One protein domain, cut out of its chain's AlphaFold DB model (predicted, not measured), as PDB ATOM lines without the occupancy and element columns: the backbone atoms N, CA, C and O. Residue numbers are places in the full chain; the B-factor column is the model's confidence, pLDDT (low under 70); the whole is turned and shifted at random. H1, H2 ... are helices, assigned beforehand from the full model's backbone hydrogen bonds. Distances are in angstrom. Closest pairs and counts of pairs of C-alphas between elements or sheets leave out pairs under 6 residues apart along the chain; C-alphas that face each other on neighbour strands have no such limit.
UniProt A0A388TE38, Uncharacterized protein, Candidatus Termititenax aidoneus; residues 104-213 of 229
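What this domain is: This is residues 104 to 213 of the 229 residues of an uncharacterized protein of Candidatus Termititenax aidoneus (UniProt A0A388TE38). The long helix H4 runs through the middle of a helical bundle: H1, H2 and H3 gather round its first half and make a ring of four helices with it, while H5 and H6 pack on its second half as a group of three with it. The loop from H2 to H3 sticks out with residues 134 to 139. The printed part has 110 residues with six named helices, H1 to H6 in order along the chain, and no named strand; the class is all helix. It is an up and down bundle, each helix running against the one before it. The whole is compact, with a radius of gyration of the C-alphas of 14.0 A and spans of 40 by 36 by 20 A.

Where its parts are: Find C-alpha 155 at (369.979, 297.372, 187.490); from there H4, residues 155 to 171, runs 24.4 A to C-alpha 171 at (357.715, 276.326, 186.928). Before it, look for H1 at residues 104 to 117, 19.8 A long from C-alpha 104 at (363.498, 286.858, 178.391), then H2 at residues 120 to 130 and H3 at residues 141 to 151. After it come H5, residues 178 to 194, 24.6 A, and H6, residues 199 to 212, 19.9 A, which ends at C-alpha 212 at (357.515, 274.744, 196.578).

How they stand to each other: Begin at H4, the hub, which touches four helices. Look at Ala 158 for H3: its C-alpha is 5.3 A from that of Ala 149, the closest pair, and the tilt is a shallow 25 degrees, opposite ways. H1 touches H4 with C-alphas 108 and 159 closest, 6.2 A, at a shallow tilt of 13 degrees, opposite ways. Farther along, H5 touches H4 with C-alphas 188 and 163 closest, 6.7 A, at a shallow 10 degrees, opposite ways. H6 touches H4 and runs the same way at a shallow 28 degrees; C-alphas 209 and 168 are closest, 6.4 A. H5 and H6 form a hairpin, with C-alphas 189 and 199 closest, 6.2 A. H2 touches H1, with C-alphas 122 and 110 closest, 5.2 A, and H3, with C-alphas 130 and 143 closest, 5.4 A. H1 and H3 are only just apart, closest 8.4 A. In all six helices every O i to N i+4 pair is within hydrogen-bond range.

The domain as a whole: The C-alphas farthest apart are those of Thr 117 and Gly 175, 40.7 A. The printed part has no cut, and no link is long. The mean pLDDT of the printed part is 76.2; look for low values at residues 134 to 139, 171 to 184 and 190 to 195, among others.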
ATOM      1  N   ILE A 104     362.591 286.660 177.250       63.25
ATOM      2  CA  ILE A 104     363.498 286.858 178.391       63.25
ATOM      3  C   ILE A 104     364.639 287.797 177.995       63.25
ATOM      4  O   ILE A 104     364.911 288.761 178.707       63.25
ATOM      5  N   LEU A 105     365.250 287.571 176.827       63.03
ATOM      6  CA  LEU A 105     366.302 288.447 176.307       63.03
ATOM      7  C   LEU A 105     365.796 289.861 176.014       63.03
ATOM      8  O   LEU A 105     366.478 290.821 176.351       63.03
ATOM      9  N   LEU A 106     364.605 290.006 175.428       62.66
ATOM     10  CA  LEU A 106     364.002 291.318 175.173       62.66
ATOM     11  C   LEU A 106     363.730 292.077 176.477       62.66
ATOM     12  O   LEU A 106     363.955 293.281 176.546       62.66
ATOM     13  N   ASP A 107     363.296 291.378 177.521       69.00
ATOM     14  CA  ASP A 107     363.029 291.987 178.823       69.00
ATOM     15  C   ASP A 107     364.309 292.417 179.547       69.00
ATOM     16  O   ASP A 107     364.361 293.503 180.124       69.00
ATOM     17  N   ILE A 108     365.360 291.596 179.475       74.31
ATOM     18  CA  ILE A 108     366.709 291.959 179.930       74.31
ATOM     19  C   ILE A 108     367.205 293.181 179.148       74.31
ATOM     20  O   ILE A 108     367.699 294.146 179.731       74.31
ATOM     21  N   GLN A 109     367.027 293.170 177.827       67.81
ATOM     22  CA  GLN A 109     367.474 294.233 176.939       67.81
ATOM     23  C   GLN A 109     366.754 295.557 177.212       67.81
ATOM     24  O   GLN A 109     367.387 296.603 177.123       67.81
ATOM     25  N   ASP A 110     365.473 295.548 177.587       71.25
ATOM     26  CA  ASP A 110     364.753 296.762 177.989       71.25
ATOM     27  C   ASP A 110     365.387 297.404 179.240       71.25
ATOM     28  O   ASP A 110     365.596 298.620 179.269       71.25
ATOM     29  N   VAL A 111     365.783 296.610 180.241       74.56
ATOM     30  CA  VAL A 111     366.482 297.121 181.435       74.56
ATOM     31  C   VAL A 111     367.882 297.630 181.092       74.56
ATOM     32  O   VAL A 111     368.237 298.737 181.494       74.56
ATOM     33  N   LEU A 112     368.652 296.886 180.292       70.75
ATOM     34  CA  LEU A 112     369.988 297.302 179.841       70.75
ATOM     35  C   LEU A 112     369.937 298.569 178.970       70.75
ATOM     36  O   LEU A 112     370.762 299.474 179.108       70.75
ATOM     37  N   ASN A 113     368.935 298.681 178.097       67.75
ATOM     38  CA  ASN A 113     368.696 299.875 177.293       67.75
ATOM     39  C   ASN A 113     368.330 301.066 178.175       67.75
ATOM     40  O   ASN A 113     368.789 302.180 177.909       67.75
ATOM     41  N   TYR A 114     367.527 300.858 179.224       81.75
ATOM     42  CA  TYR A 114     367.244 301.915 180.188       81.75
ATOM     43  C   TYR A 114     368.506 302.334 180.951       81.75
ATOM     44  O   TYR A 114     368.791 303.525 181.002       81.75
ATOM     45  N   GLN A 115     369.312 301.387 181.439       78.50
ATOM     46  CA  GLN A 115     370.602 301.667 182.081       78.50
ATOM     47  C   GLN A 115     371.511 302.518 181.183       78.50
ATOM     48  O   GLN A 115     372.036 303.539 181.624       78.50
ATOM     49  N   LYS A 116     371.657 302.135 179.910       68.12
ATOM     50  CA  LYS A 116     372.542 302.820 178.959       68.12
ATOM     51  C   LYS A 116     372.021 304.187 178.516       68.12
ATOM     52  O   LYS A 116     372.805 305.107 178.330       68.12
ATOM     53  N   THR A 117     370.716 304.308 178.271       72.88
ATOM     54  CA  THR A 117     370.149 305.479 177.572       72.88
ATOM     55  C   THR A 117     369.324 306.402 178.456       72.88
ATOM     56  O   THR A 117     369.010 307.507 178.027       72.88
ATOM     57  N   GLN A 118     368.913 305.943 179.641       84.25
ATOM     58  CA  GLN A 118     368.006 306.633 180.563       84.25
ATOM     59  C   GLN A 118     366.665 307.065 179.927       84.25
ATOM     60  O   GLN A 118     365.932 307.877 180.483       84.25
ATOM     61  N   LYS A 119     366.294 306.504 178.764       77.62
ATOM     62  CA  LYS A 119     365.027 306.823 178.090       77.62
ATOM     63  C   LYS A 119     363.854 306.163 178.818       77.62
ATOM     64  O   LYS A 119     363.734 304.937 178.821       77.62
ATOM     65  N   GLU A 120     362.926 306.972 179.329       87.94
ATOM     66  CA  GLU A 120     361.770 306.522 180.130       87.94
ATOM     67  C   GLU A 120     360.855 305.509 179.421       87.94
ATOM     68  O   GLU A 120     360.177 304.719 180.084       87.94
ATOM     69  N   LYS A 121     360.868 305.447 178.080       85.81
ATOM     70  CA  LYS A 121     360.124 304.420 177.333       85.81
ATOM     71  C   LYS A 121     360.517 302.994 177.748       85.81
ATOM     72  O   LYS A 121     359.637 302.161 177.937       85.81
ATOM     73  N   TYR A 122     361.809 302.723 177.953       77.94
ATOM     74  CA  TYR A 122     362.304 301.383 178.293       77.94
ATOM     75  C   TYR A 122     361.967 301.003 179.739       77.94
ATOM     76  O   TYR A 122     361.519 299.887 180.014       77.94
ATOM     77  N   LYS A 123     362.070 301.970 180.657       83.12
ATOM     78  CA  LYS A 123     361.603 301.830 182.042       83.12
ATOM     79  C   LYS A 123     360.106 301.545 182.107       83.12
ATOM     80  O   LYS A 123     359.681 300.645 182.820       83.12
ATOM     81  N   THR A 124     359.310 302.276 181.328       83.81
ATOM     82  CA  THR A 124     357.852 302.111 181.281       83.81
ATOM     83  C   THR A 124     357.467 300.724 180.777       83.81
ATOM     84  O   THR A 124     356.609 300.077 181.373       83.81
ATOM     85  N   VAL A 125     358.107 300.238 179.707       81.00
ATOM     86  CA  VAL A 125     357.878 298.876 179.193       81.00
ATOM     87  C   VAL A 125     358.234 297.828 180.252       81.00
ATOM     88  O   VAL A 125     357.428 296.938 180.524       81.00
ATOM     89  N   SER A 126     359.385 297.982 180.909       82.31
ATOM     90  CA  SER A 126     359.841 297.078 181.971       82.31
ATOM     91  C   SER A 126     358.876 297.051 183.166       82.31
ATOM     92  O   SER A 126     358.473 295.979 183.619       82.31
ATOM     93  N   LEU A 127     358.424 298.219 183.636       84.88
ATOM     94  CA  LEU A 127     357.476 298.349 184.749       84.88
ATOM     95  C   LEU A 127     356.082 297.804 184.417       84.88
ATOM     96  O   LEU A 127     355.431 297.257 185.300       84.88
ATOM     97  N   ARG A 128     355.613 297.875 183.165       83.75
ATOM     98  CA  ARG A 128     354.344 297.220 182.787       83.75
ATOM     99  C   ARG A 128     354.419 295.701 182.932       83.75
ATOM    100  O   ARG A 128     353.447 295.070 183.341       83.75
ATOM    101  N   LYS A 129     355.563 295.110 182.581       81.12
ATOM    102  CA  LYS A 129     355.752 293.654 182.595       81.12
ATOM    103  C   LYS A 129     356.041 293.121 184.001       81.12
ATOM    104  O   LYS A 129     355.482 292.092 184.387       81.12
ATOM    105  N   TYR A 130     356.880 293.827 184.758       84.12
ATOM    106  CA  TYR A 130     357.456 293.346 186.019       84.12
ATOM    107  C   TYR A 130     357.177 294.236 187.228       84.12
ATOM    108  O   TYR A 130     357.475 293.832 188.343       84.12
ATOM    109  N   GLY A 131     356.594 295.416 187.043       82.25
ATOM    110  CA  GLY A 131     356.190 296.289 188.140       82.25
ATOM    111  C   GLY A 131     354.859 295.873 188.783       82.25
ATOM    112  O   GLY A 131     354.171 294.956 188.301       82.25
ATOM    113  N   PRO A 132     354.495 296.533 189.897       80.69
ATOM    114  CA  PRO A 132     353.248 296.288 190.607       80.69
ATOM    115  C   PRO A 132     352.038 296.620 189.725       80.69
ATOM    116  O   PRO A 132     352.032 297.602 188.982       80.69
ATOM    117  N   VAL A 133     350.997 295.790 189.815       72.88
ATOM    118  CA  VAL A 133     349.733 295.993 189.096       72.88
ATOM    119  C   VAL A 133     348.796 296.797 189.993       72.88
ATOM    120  O   VAL A 133     348.493 296.369 191.106       72.88
ATOM    121  N   LYS A 134     348.332 297.964 189.528       61.53
ATOM    122  CA  LYS A 134     347.314 298.742 190.252       61.53
ATOM    123  C   LYS A 134     346.010 297.935 190.329       61.53
ATOM    124  O   LYS A 134     345.533 297.468 189.303       61.53
ATOM    125  N   GLY A 135     345.449 297.794 191.531       57.28
ATOM    126  CA  GLY A 135     344.157 297.128 191.758       57.28
ATOM    127  C   GLY A 135     344.200 295.599 191.868       57.28
ATOM    128  O   GLY A 135     343.148 294.971 191.877       57.28
ATOM    129  N   GLY A 136     345.383 294.982 191.956       54.75
ATOM    130  CA  GLY A 136     345.481 293.549 192.243       54.75
ATOM    131  C   GLY A 136     345.090 293.235 193.691       54.75
ATOM    132  O   GLY A 136     345.610 293.855 194.614       54.75
ATOM    133  N   THR A 137     344.223 292.242 193.896       50.84
ATOM    134  CA  THR A 137     343.844 291.728 195.229       50.84
ATOM    135  C   THR A 137     345.012 291.082 195.981       50.84
ATOM    136  O   THR A 137     344.980 291.006 197.204       50.84
ATOM    137  N   PHE A 138     346.069 290.668 195.273       51.94
ATOM    138  CA  PHE A 138     347.260 290.052 195.857       51.94
ATOM    139  C   PHE A 138     348.522 290.860 195.542       51.94
ATOM    140  O   PHE A 138     348.870 291.074 194.376       51.94
ATOM    141  N   LYS A 139     349.241 291.270 196.592       60.09
ATOM    142  CA  LYS A 139     350.569 291.883 196.471       60.09
ATOM    143  C   LYS A 139     351.587 290.838 196.025       60.09
ATOM    144  O   LYS A 139     351.686 289.760 196.604       60.09
ATOM    145  N   ASN A 140     352.367 291.164 194.999       78.81
ATOM    146  CA  ASN A 140     353.455 290.316 194.527       78.81
ATOM    147  C   ASN A 140     354.791 290.966 194.892       78.81
ATOM    148  O   ASN A 140     355.236 291.891 194.213       78.81
ATOM    149  N   GLN A 141     355.440 290.437 195.932       84.00
ATOM    150  CA  GLN A 141     356.686 290.987 196.468       84.00
ATOM    151  C   GLN A 141     357.797 291.106 195.413       84.00
ATOM    152  O   GLN A 141     358.541 292.078 195.424       84.00
ATOM    153  N   LEU A 142     357.901 290.167 194.460       85.19
ATOM    154  CA  LEU A 142     358.914 290.263 193.399       85.19
ATOM    155  C   LEU A 142     358.677 291.479 192.500       85.19
ATOM    156  O   LEU A 142     359.630 292.137 192.096       85.19
ATOM    157  N   ARG A 143     357.415 291.805 192.210       86.62
ATOM    158  CA  ARG A 143     357.076 292.964 191.375       86.62
ATOM    159  C   ARG A 143     357.326 294.291 192.088       86.62
ATOM    160  O   ARG A 143     357.764 295.254 191.464       86.62
ATOM    161  N   GLU A 144     357.072 294.335 193.393       89.12
ATOM    162  CA  GLU A 144     357.397 295.493 194.233       89.12
ATOM    163  C   GLU A 144     358.917 295.691 194.325       89.12
ATOM    164  O   GLU A 144     359.413 296.779 194.028       89.12
ATOM    165  N   ASN A 145     359.662 294.614 194.598       91.12
ATOM    166  CA  ASN A 145     361.124 294.628 194.622       91.12
ATOM    167  C   ASN A 145     361.710 295.076 193.271       91.12
ATOM    168  O   ASN A 145     362.698 295.807 193.246       91.12
ATOM    169  N   PHE A 146     361.098 294.683 192.146       93.31
ATOM    170  CA  PHE A 146     361.538 295.104 190.814       93.31
ATOM    171  C   PHE A 146     361.392 296.613 190.618       93.31
ATOM    172  O   PHE A 146     362.322 297.279 190.159       93.31
ATOM    173  N   ALA A 147     360.229 297.163 190.973       90.25
ATOM    174  CA  ALA A 147     359.983 298.595 190.855       90.25
ATOM    175  C   ALA A 147     360.940 299.404 191.741       90.25
ATOM    176  O   ALA A 147     361.500 300.399 191.279       90.25
ATOM    177  N   GLN A 148     361.195 298.934 192.965       92.94
ATOM    178  CA  GLN A 148     362.163 299.548 193.871       92.94
ATOM    179  C   GLN A 148     363.600 299.467 193.328       92.94
ATOM    180  O   GLN A 148     364.337 300.454 193.389       92.94
ATOM    181  N   ALA A 149     363.997 298.332 192.746       92.62
ATOM    182  CA  ALA A 149     365.308 298.160 192.120       92.62
ATOM    183  C   ALA A 149     365.505 299.124 190.937       92.62
ATOM    184  O   ALA A 149     366.519 299.814 190.863       92.62
ATOM    185  N   LEU A 150     364.506 299.261 190.057       91.12
ATOM    186  CA  LEU A 150     364.556 300.237 188.964       91.12
ATOM    187  C   LEU A 150     364.576 301.688 189.461       91.12
ATOM    188  O   LEU A 150     365.299 302.511 188.901       91.12
ATOM    189  N   GLN A 151     363.803 302.020 190.500       89.81
ATOM    190  CA  GLN A 151     363.757 303.373 191.064       89.81
ATOM    191  C   GLN A 151     365.091 303.775 191.706       89.81
ATOM    192  O   GLN A 151     365.541 304.904 191.532       89.81
ATOM    193  N   SER A 152     365.742 302.838 192.396       92.06
ATOM    194  CA  SER A 152     367.064 303.026 193.012       92.06
ATOM    195  C   SER A 152     368.233 302.875 192.030       92.06
ATOM    196  O   SER A 152     369.385 302.931 192.450       92.06
ATOM    197  N   LYS A 153     367.962 302.694 190.726       88.75
ATOM    198  CA  LYS A 153     368.965 302.417 189.677       88.75
ATOM    199  C   LYS A 153     369.838 301.184 189.965       88.75
ATOM    200  O   LYS A 153     370.941 301.061 189.440       88.75
ATOM    201  N   ASN A 154     369.333 300.239 190.755       91.06
ATOM    202  CA  ASN A 154     369.970 298.949 190.987       91.06
ATOM    203  C   ASN A 154     369.608 297.978 189.850       91.06
ATOM    204  O   ASN A 154     368.729 297.121 189.980       91.06
ATOM    205  N   PHE A 155     370.264 298.153 188.700       84.44
ATOM    206  CA  PHE A 155     369.979 297.372 187.490       84.44
ATOM    207  C   PHE A 155     370.311 295.888 187.656       84.44
ATOM    208  O   PHE A 155     369.557 295.052 187.168       84.44
ATOM    209  N   THR A 156     371.357 295.552 188.415       84.00
ATOM    210  CA  THR A 156     371.705 294.167 188.768       84.00
ATOM    211  C   THR A 156     370.540 293.477 189.475       84.00
ATOM    212  O   THR A 156     370.066 292.440 189.013       84.00
ATOM    213  N   ALA A 157     369.987 294.093 190.527       88.62
ATOM    214  CA  ALA A 157     368.831 293.539 191.229       88.62
ATOM    215  C   ALA A 157     367.581 293.466 190.335       88.62
ATOM    216  O   ALA A 157     366.817 292.505 190.419       88.62
ATOM    217  N   ALA A 158     367.368 294.444 189.449       86.50
ATOM    218  CA  ALA A 158     366.247 294.417 188.510       86.50
ATOM    219  C   ALA A 158     366.348 293.239 187.519       86.50
ATOM    220  O   ALA A 158     365.358 292.541 187.291       86.50
ATOM    221  N   LEU A 159     367.541 292.981 186.972       84.25
ATOM    222  CA  LEU A 159     367.812 291.856 186.071       84.25
ATOM    223  C   LEU A 159     367.665 290.505 186.783       84.25
ATOM    224  O   LEU A 159     367.016 289.604 186.252       84.25
ATOM    225  N   GLU A 160     368.175 290.378 188.013       87.50
ATOM    226  CA  GLU A 160     367.978 289.180 188.839       87.50
ATOM    227  C   GLU A 160     366.491 288.863 189.035       87.50
ATOM    228  O   GLU A 160     366.069 287.710 188.914       87.50
ATOM    229  N   ILE A 161     365.672 289.883 189.300       91.06
ATOM    230  CA  ILE A 161     364.234 289.703 189.503       91.06
ATOM    231  C   ILE A 161     363.532 289.277 188.206       91.06
ATOM    232  O   ILE A 161     362.628 288.442 188.265       91.06
ATOM    233  N   ILE A 162     363.950 289.776 187.035       86.56
ATOM    234  CA  ILE A 162     363.428 289.298 185.741       86.56
ATOM    235  C   ILE A 162     363.665 287.793 185.600       86.56
ATOM    236  O   ILE A 162     362.723 287.056 185.294       86.56
ATOM    237  N   LEU A 163     364.885 287.326 185.883       85.69
ATOM    238  CA  LEU A 163     365.231 285.904 185.809       85.69
ATOM    239  C   LEU A 163     364.417 285.066 186.812       85.69
ATOM    240  O   LEU A 163     363.870 284.029 186.437       85.69
ATOM    241  N   GLN A 164     364.245 285.543 188.050       89.12
ATOM    242  CA  GLN A 164     363.410 284.887 189.072       89.12
ATOM    243  C   GLN A 164     361.941 284.784 188.662       89.12
ATOM    244  O   GLN A 164     361.344 283.709 188.734       89.12
ATOM    245  N   VAL A 165     361.343 285.884 188.197       86.31
ATOM    246  CA  VAL A 165     359.944 285.901 187.750       86.31
ATOM    247  C   VAL A 165     359.750 284.973 186.554       86.31
ATOM    248  O   VAL A 165     358.727 284.293 186.470       86.31
ATOM    249  N   ARG A 166     360.711 284.930 185.627       80.31
ATOM    250  CA  ARG A 166     360.639 284.067 184.445       80.31
ATOM    251  C   ARG A 166     360.762 282.594 184.802       80.31
ATOM    252  O   ARG A 166     359.918 281.822 184.351       80.31
ATOM    253  N   PHE A 167     361.705 282.228 185.666       82.75
ATOM    254  CA  PHE A 167     361.810 280.862 186.168       82.75
ATOM    255  C   PHE A 167     360.514 280.433 186.869       82.75
ATOM    256  O   PHE A 167     359.909 279.443 186.472       82.75
ATOM    257  N   ARG A 168     359.996 281.248 187.799       81.62
ATOM    258  CA  ARG A 168     358.737 280.966 188.510       81.62
ATOM    259  C   ARG A 168     357.525 280.839 187.584       81.62
ATOM    260  O   ARG A 168     356.647 280.016 187.822       81.62
ATOM    261  N   LYS A 169     357.447 281.653 186.526       77.75
ATOM    262  CA  LYS A 169     356.382 281.530 185.516       77.75
ATOM    263  C   LYS A 169     356.443 280.187 184.803       77.75
ATOM    264  O   LYS A 169     355.398 279.595 184.579       77.75
ATOM    265  N   ILE A 170     357.642 279.731 184.439       71.81
ATOM    266  CA  ILE A 170     357.838 278.452 183.750       71.81
ATOM    267  C   ILE A 170     357.513 277.295 184.691       71.81
ATOM    268  O   ILE A 170     356.818 276.366 184.293       71.81
ATOM    269  N   THR A 171     357.956 277.378 185.942       69.12
ATOM    270  CA  THR A 171     357.715 276.326 186.928       69.12
ATOM    271  C   THR A 171     356.251 276.254 187.378       69.12
ATOM    272  O   THR A 171     355.813 275.216 187.850       69.12
ATOM    273  N   GLY A 172     355.478 277.335 187.221       65.38
ATOM    274  CA  GLY A 172     354.033 277.359 187.468       65.38
ATOM    275  C   GLY A 172     353.170 276.781 186.337       65.38
ATOM    276  O   GLY A 172     351.949 276.764 186.472       65.38
ATOM    277  N   ILE A 173     353.762 276.340 185.220       64.38
ATOM    278  CA  ILE A 173     353.034 275.657 184.141       64.38
ATOM    279  C   ILE A 173     352.855 274.186 184.539       64.38
ATOM    280  O   ILE A 173     353.822 273.499 184.862       64.38
ATOM    281  N   THR A 174     351.621 273.687 184.496       55.31
ATOM    282  CA  THR A 174     351.312 272.279 184.776       55.31
ATOM    283  C   THR A 174     351.840 271.353 183.675       55.31
ATOM    284  O   THR A 174     351.854 271.710 182.497       55.31
ATOM    285  N   GLY A 175     352.283 270.148 184.050       52.00
ATOM    286  CA  GLY A 175     352.735 269.121 183.096       52.00
ATOM    287  C   GLY A 175     354.125 269.353 182.490       52.00
ATOM    288  O   GLY A 175     354.474 268.714 181.500       52.00
ATOM    289  N   VAL A 176     354.928 270.258 183.054       55.75
ATOM    290  CA  VAL A 176     356.305 270.476 182.597       55.75
ATOM    291  C   VAL A 176     357.232 269.395 183.154       55.75
ATOM    292  O   VAL A 176     357.326 269.220 184.365       55.75
ATOM    293  N   ALA A 177     357.947 268.705 182.264       59.56
ATOM    294  CA  ALA A 177     358.922 267.679 182.628       59.56
ATOM    295  C   ALA A 177     360.097 268.253 183.437       59.56
ATOM    296  O   ALA A 177     360.555 269.378 183.193       59.56
ATOM    297  N   ARG A 178     360.625 267.463 184.377       62.88
ATOM    298  CA  ARG A 178     361.719 267.882 185.264       62.88
ATOM    299  C   ARG A 178     362.978 268.248 184.479       62.88
ATOM    300  O   ARG A 178     363.575 269.291 184.728       62.88
ATOM    301  N   GLU A 179     363.302 267.462 183.465       58.47
ATOM    302  CA  GLU A 179     364.440 267.644 182.565       58.47
ATOM    303  C   GLU A 179     364.344 268.966 181.791       58.47
ATOM    304  O   GLU A 179     365.349 269.592 181.457       58.47
ATOM    305  N   TYR A 180     363.126 269.423 181.489       59.88
ATOM    306  CA  TYR A 180     362.919 270.737 180.887       59.88
ATOM    307  C   TYR A 180     363.173 271.862 181.898       59.88
ATOM    308  O   TYR A 180     363.819 272.849 181.552       59.88
ATOM    309  N   LEU A 181     362.720 271.713 183.147       64.50
ATOM    310  CA  LEU A 181     362.980 272.697 184.204       64.50
ATOM    311  C   LEU A 181     364.472 272.811 184.533       64.50
ATOM    312  O   LEU A 181     364.963 273.927 184.699       64.50
ATOM    313  N   ASP A 182     365.193 271.690 184.575       63.88
ATOM    314  CA  ASP A 182     366.638 271.675 184.817       63.88
ATOM    315  C   ASP A 182     367.402 272.348 183.660       63.88
ATOM    316  O   ASP A 182     368.294 273.162 183.898       63.88
ATOM    317  N   ARG A 183     366.997 272.118 182.401       59.56
ATOM    318  CA  ARG A 183     367.566 272.828 181.238       59.56
ATOM    319  C   ARG A 183     367.324 274.333 181.294       59.56
ATOM    320  O   ARG A 183     368.266 275.106 181.149       59.56
ATOM    321  N   VAL A 184     366.087 274.753 181.561       66.69
ATOM    322  CA  VAL A 184     365.745 276.175 181.718       66.69
ATOM    323  C   VAL A 184     366.543 276.802 182.861       66.69
ATOM    324  O   VAL A 184     367.004 277.936 182.741       66.69
ATOM    325  N   GLN A 185     366.732 276.078 183.967       71.81
ATOM    326  CA  GLN A 185     367.562 276.540 185.074       71.81
ATOM    327  C   GLN A 185     368.994 276.819 184.605       71.81
ATOM    328  O   GLN A 185     369.509 277.903 184.866       71.81
ATOM    329  N   VAL A 186     369.619 275.874 183.895       68.44
ATOM    330  CA  VAL A 186     370.978 276.035 183.358       68.44
ATOM    331  C   VAL A 186     371.054 277.230 182.407       68.44
ATOM    332  O   VAL A 186     371.917 278.081 182.589       68.44
ATOM    333  N   GLU A 187     370.123 277.354 181.460       63.16
ATOM    334  CA  GLU A 187     370.107 278.464 180.498       63.16
ATOM    335  C   GLU A 187     370.018 279.833 181.189       63.16
ATOM    336  O   GLU A 187     370.775 280.749 180.863       63.16
ATOM    337  N   LEU A 188     369.139 279.980 182.185       70.81
ATOM    338  CA  LEU A 188     368.998 281.237 182.923       70.81
ATOM    339  C   LEU A 188     370.217 281.545 183.798       70.81
ATOM    340  O   LEU A 188     370.553 282.717 183.968       70.81
ATOM    341  N   LEU A 189     370.885 280.525 184.345       74.00
ATOM    342  CA  LEU A 189     372.122 280.709 185.108       74.00
ATOM    343  C   LEU A 189     373.308 281.069 184.202       74.00
ATOM    344  O   LEU A 189     374.133 281.886 184.603       74.00
ATOM    345  N   THR A 190     373.369 280.542 182.976       61.91
ATOM    346  CA  THR A 190     374.357 280.968 181.972       61.91
ATOM    347  C   THR A 190     374.169 282.442 181.623       61.91
ATOM    348  O   THR A 190     375.122 283.215 181.705       61.91
ATOM    349  N   VAL A 191     372.929 282.867 181.348       63.84
ATOM    350  CA  VAL A 191     372.601 284.285 181.105       63.84
ATOM    351  C   VAL A 191     372.962 285.154 182.313       63.84
ATOM    352  O   VAL A 191     373.495 286.249 182.155       63.84
ATOM    353  N   ALA A 192     372.713 284.672 183.534       66.06
ATOM    354  CA  ALA A 192     373.119 285.378 184.744       66.06
ATOM    355  C   ALA A 192     374.643 285.563 184.833       66.06
ATOM    356  O   ALA A 192     375.094 286.634 185.234       66.06
ATOM    357  N   GLY A 193     375.424 284.556 184.432       55.81
ATOM    358  CA  GLY A 193     376.884 284.638 184.372       55.81
ATOM    359  C   GLY A 193     377.389 285.648 183.343       55.81
ATOM    360  O   GLY A 193     378.249 286.462 183.666       55.81
ATOM    361  N   GLU A 194     376.808 285.664 182.140       57.94
ATOM    362  CA  GLU A 194     377.133 286.658 181.101       57.94
ATOM    363  C   GLU A 194     376.849 288.096 181.562       57.94
ATOM    364  O   GLU A 194     377.586 289.025 181.232       57.94
ATOM    365  N   LEU A 195     375.798 288.274 182.365       59.38
ATOM    366  CA  LEU A 195     375.396 289.554 182.946       59.38
ATOM    367  C   LEU A 195     376.104 289.882 184.274       59.38
ATOM    368  O   LEU A 195     375.783 290.903 184.881       59.38
ATOM    369  N   GLN A 196     377.043 289.041 184.727       70.50
ATOM    370  CA  GLN A 196     377.776 289.194 185.993       70.50
ATOM    371  C   GLN A 196     376.856 289.338 187.225       70.50
ATOM    372  O   GLN A 196     377.134 290.108 188.145       70.50
ATOM    373  N   LEU A 197     375.734 288.614 187.240       79.62
ATOM    374  CA  LEU A 197     374.783 288.591 188.357       79.62
ATOM    375  C   LEU A 197     375.193 287.563 189.423       79.62
ATOM    376  O   LEU A 197     376.012 286.676 189.176       79.62
ATOM    377  N   ASP A 198     374.567 287.621 190.603       87.88
ATOM    378  CA  ASP A 198     374.798 286.635 191.664       87.88
ATOM    379  C   ASP A 198     374.134 285.281 191.327       87.88
ATOM    380  O   ASP A 198     372.969 285.004 191.646       87.88
ATOM    381  N   ILE A 199     374.907 284.412 190.668       81.81
ATOM    382  CA  ILE A 199     374.500 283.055 190.276       81.81
ATOM    383  C   ILE A 199     374.090 282.225 191.500       81.81
ATOM    384  O   ILE A 199     373.115 281.472 191.432       81.81
ATOM    385  N   ALA A 200     374.799 282.345 192.626       86.81
ATOM    386  CA  ALA A 200     374.537 281.538 193.816       86.81
ATOM    387  C   ALA A 200     373.174 281.889 194.430       86.81
ATOM    388  O   ALA A 200     372.372 281.000 194.744       86.81
ATOM    389  N   LYS A 201     372.873 283.187 194.522       89.94
ATOM    390  CA  LYS A 201     371.570 283.700 194.958       89.94
ATOM    391  C   LYS A 201     370.443 283.263 194.026       89.94
ATOM    392  O   LYS A 201     369.407 282.797 194.509       89.94
ATOM    393  N   LEU A 202     370.636 283.364 192.708       88.44
ATOM    394  CA  LEU A 202     369.640 282.930 191.723       88.44
ATOM    395  C   LEU A 202     369.385 281.424 191.801       88.44
ATOM    396  O   LEU A 202     368.231 281.009 191.893       88.44
ATOM    397  N   LYS A 203     370.442 280.611 191.880       88.50
ATOM    398  CA  LYS A 203     370.338 279.156 192.048       88.50
ATOM    399  C   LYS A 203     369.562 278.794 193.315       88.50
ATOM    400  O   LYS A 203     368.661 277.960 193.254       88.50
ATOM    401  N   LYS A 204     369.845 279.453 194.445       91.75
ATOM    402  CA  LYS A 204     369.100 279.256 195.700       91.75
ATOM    403  C   LYS A 204     367.614 279.597 195.538       91.75
ATOM    404  O   LYS A 204     366.766 278.832 195.989       91.75
ATOM    405  N   SER A 205     367.297 280.708 194.869       89.62
ATOM    406  CA  SER A 205     365.907 281.088 194.581       89.62
ATOM    407  C   SER A 205     365.202 280.063 193.691       89.62
ATOM    408  O   SER A 205     364.067 279.689 193.975       89.62
ATOM    409  N   PHE A 206     365.868 279.584 192.637       88.75
ATOM    410  CA  PHE A 206     365.313 278.589 191.721       88.75
ATOM    411  C   PHE A 206     365.035 277.261 192.428       88.75
ATOM    412  O   PHE A 206     363.962 276.692 192.268       88.75
ATOM    413  N   LEU A 207     365.958 276.791 193.271       86.88
ATOM    414  CA  LEU A 207     365.750 275.581 194.070       86.88
ATOM    415  C   LEU A 207     364.575 275.727 195.045       86.88
ATOM    416  O   LEU A 207     363.799 274.789 195.198       86.88
ATOM    417  N   ALA A 208     364.399 276.902 195.656       85.31
ATOM    418  CA  ALA A 208     363.248 277.169 196.515       85.31
ATOM    419  C   ALA A 208     361.920 277.157 195.736       85.31
ATOM    420  O   ALA A 208     360.927 276.627 196.229       85.31
ATOM    421  N   ASP A 209     361.894 277.709 194.518       82.88
ATOM    422  CA  ASP A 209     360.708 277.670 193.655       82.88
ATOM    423  C   ASP A 209     360.402 276.243 193.160       82.88
ATOM    424  O   ASP A 209     359.236 275.860 193.117       82.88
ATOM    425  N   LEU A 210     361.424 275.424 192.884       78.06
ATOM    426  CA  LEU A 210     361.257 274.000 192.568       78.06
ATOM    427  C   LEU A 210     360.736 273.189 193.762       78.06
ATOM    428  O   LEU A 210     359.870 272.338 193.588       78.06
ATOM    429  N   ALA A 211     361.237 273.451 194.971       77.94
ATOM    430  CA  ALA A 211     360.809 272.753 196.184       77.94
ATOM    431  C   ALA A 211     359.357 273.081 196.569       77.94
ATOM    432  O   ALA A 211     358.618 272.202 197.003       77.94
ATOM    433  N   ARG A 212     358.915 274.330 196.357       70.94
ATOM    434  CA  ARG A 212     357.515 274.744 196.578       70.94
ATOM    435  C   ARG A 212     356.511 273.980 195.725       70.94
ATOM    436  O   ARG A 212     355.338 273.948 196.084       70.94
ATOM    437  N   LEU A 213     356.946 273.419 194.601       61.56
ATOM    438  CA  LEU A 213     356.042 272.762 193.671       61.56
ATOM    439  C   LEU A 213     355.605 271.379 194.112       61.56
ATOM    440  O   LEU A 213     354.717 270.890 193.428       61.56
TER     441      LEU A 213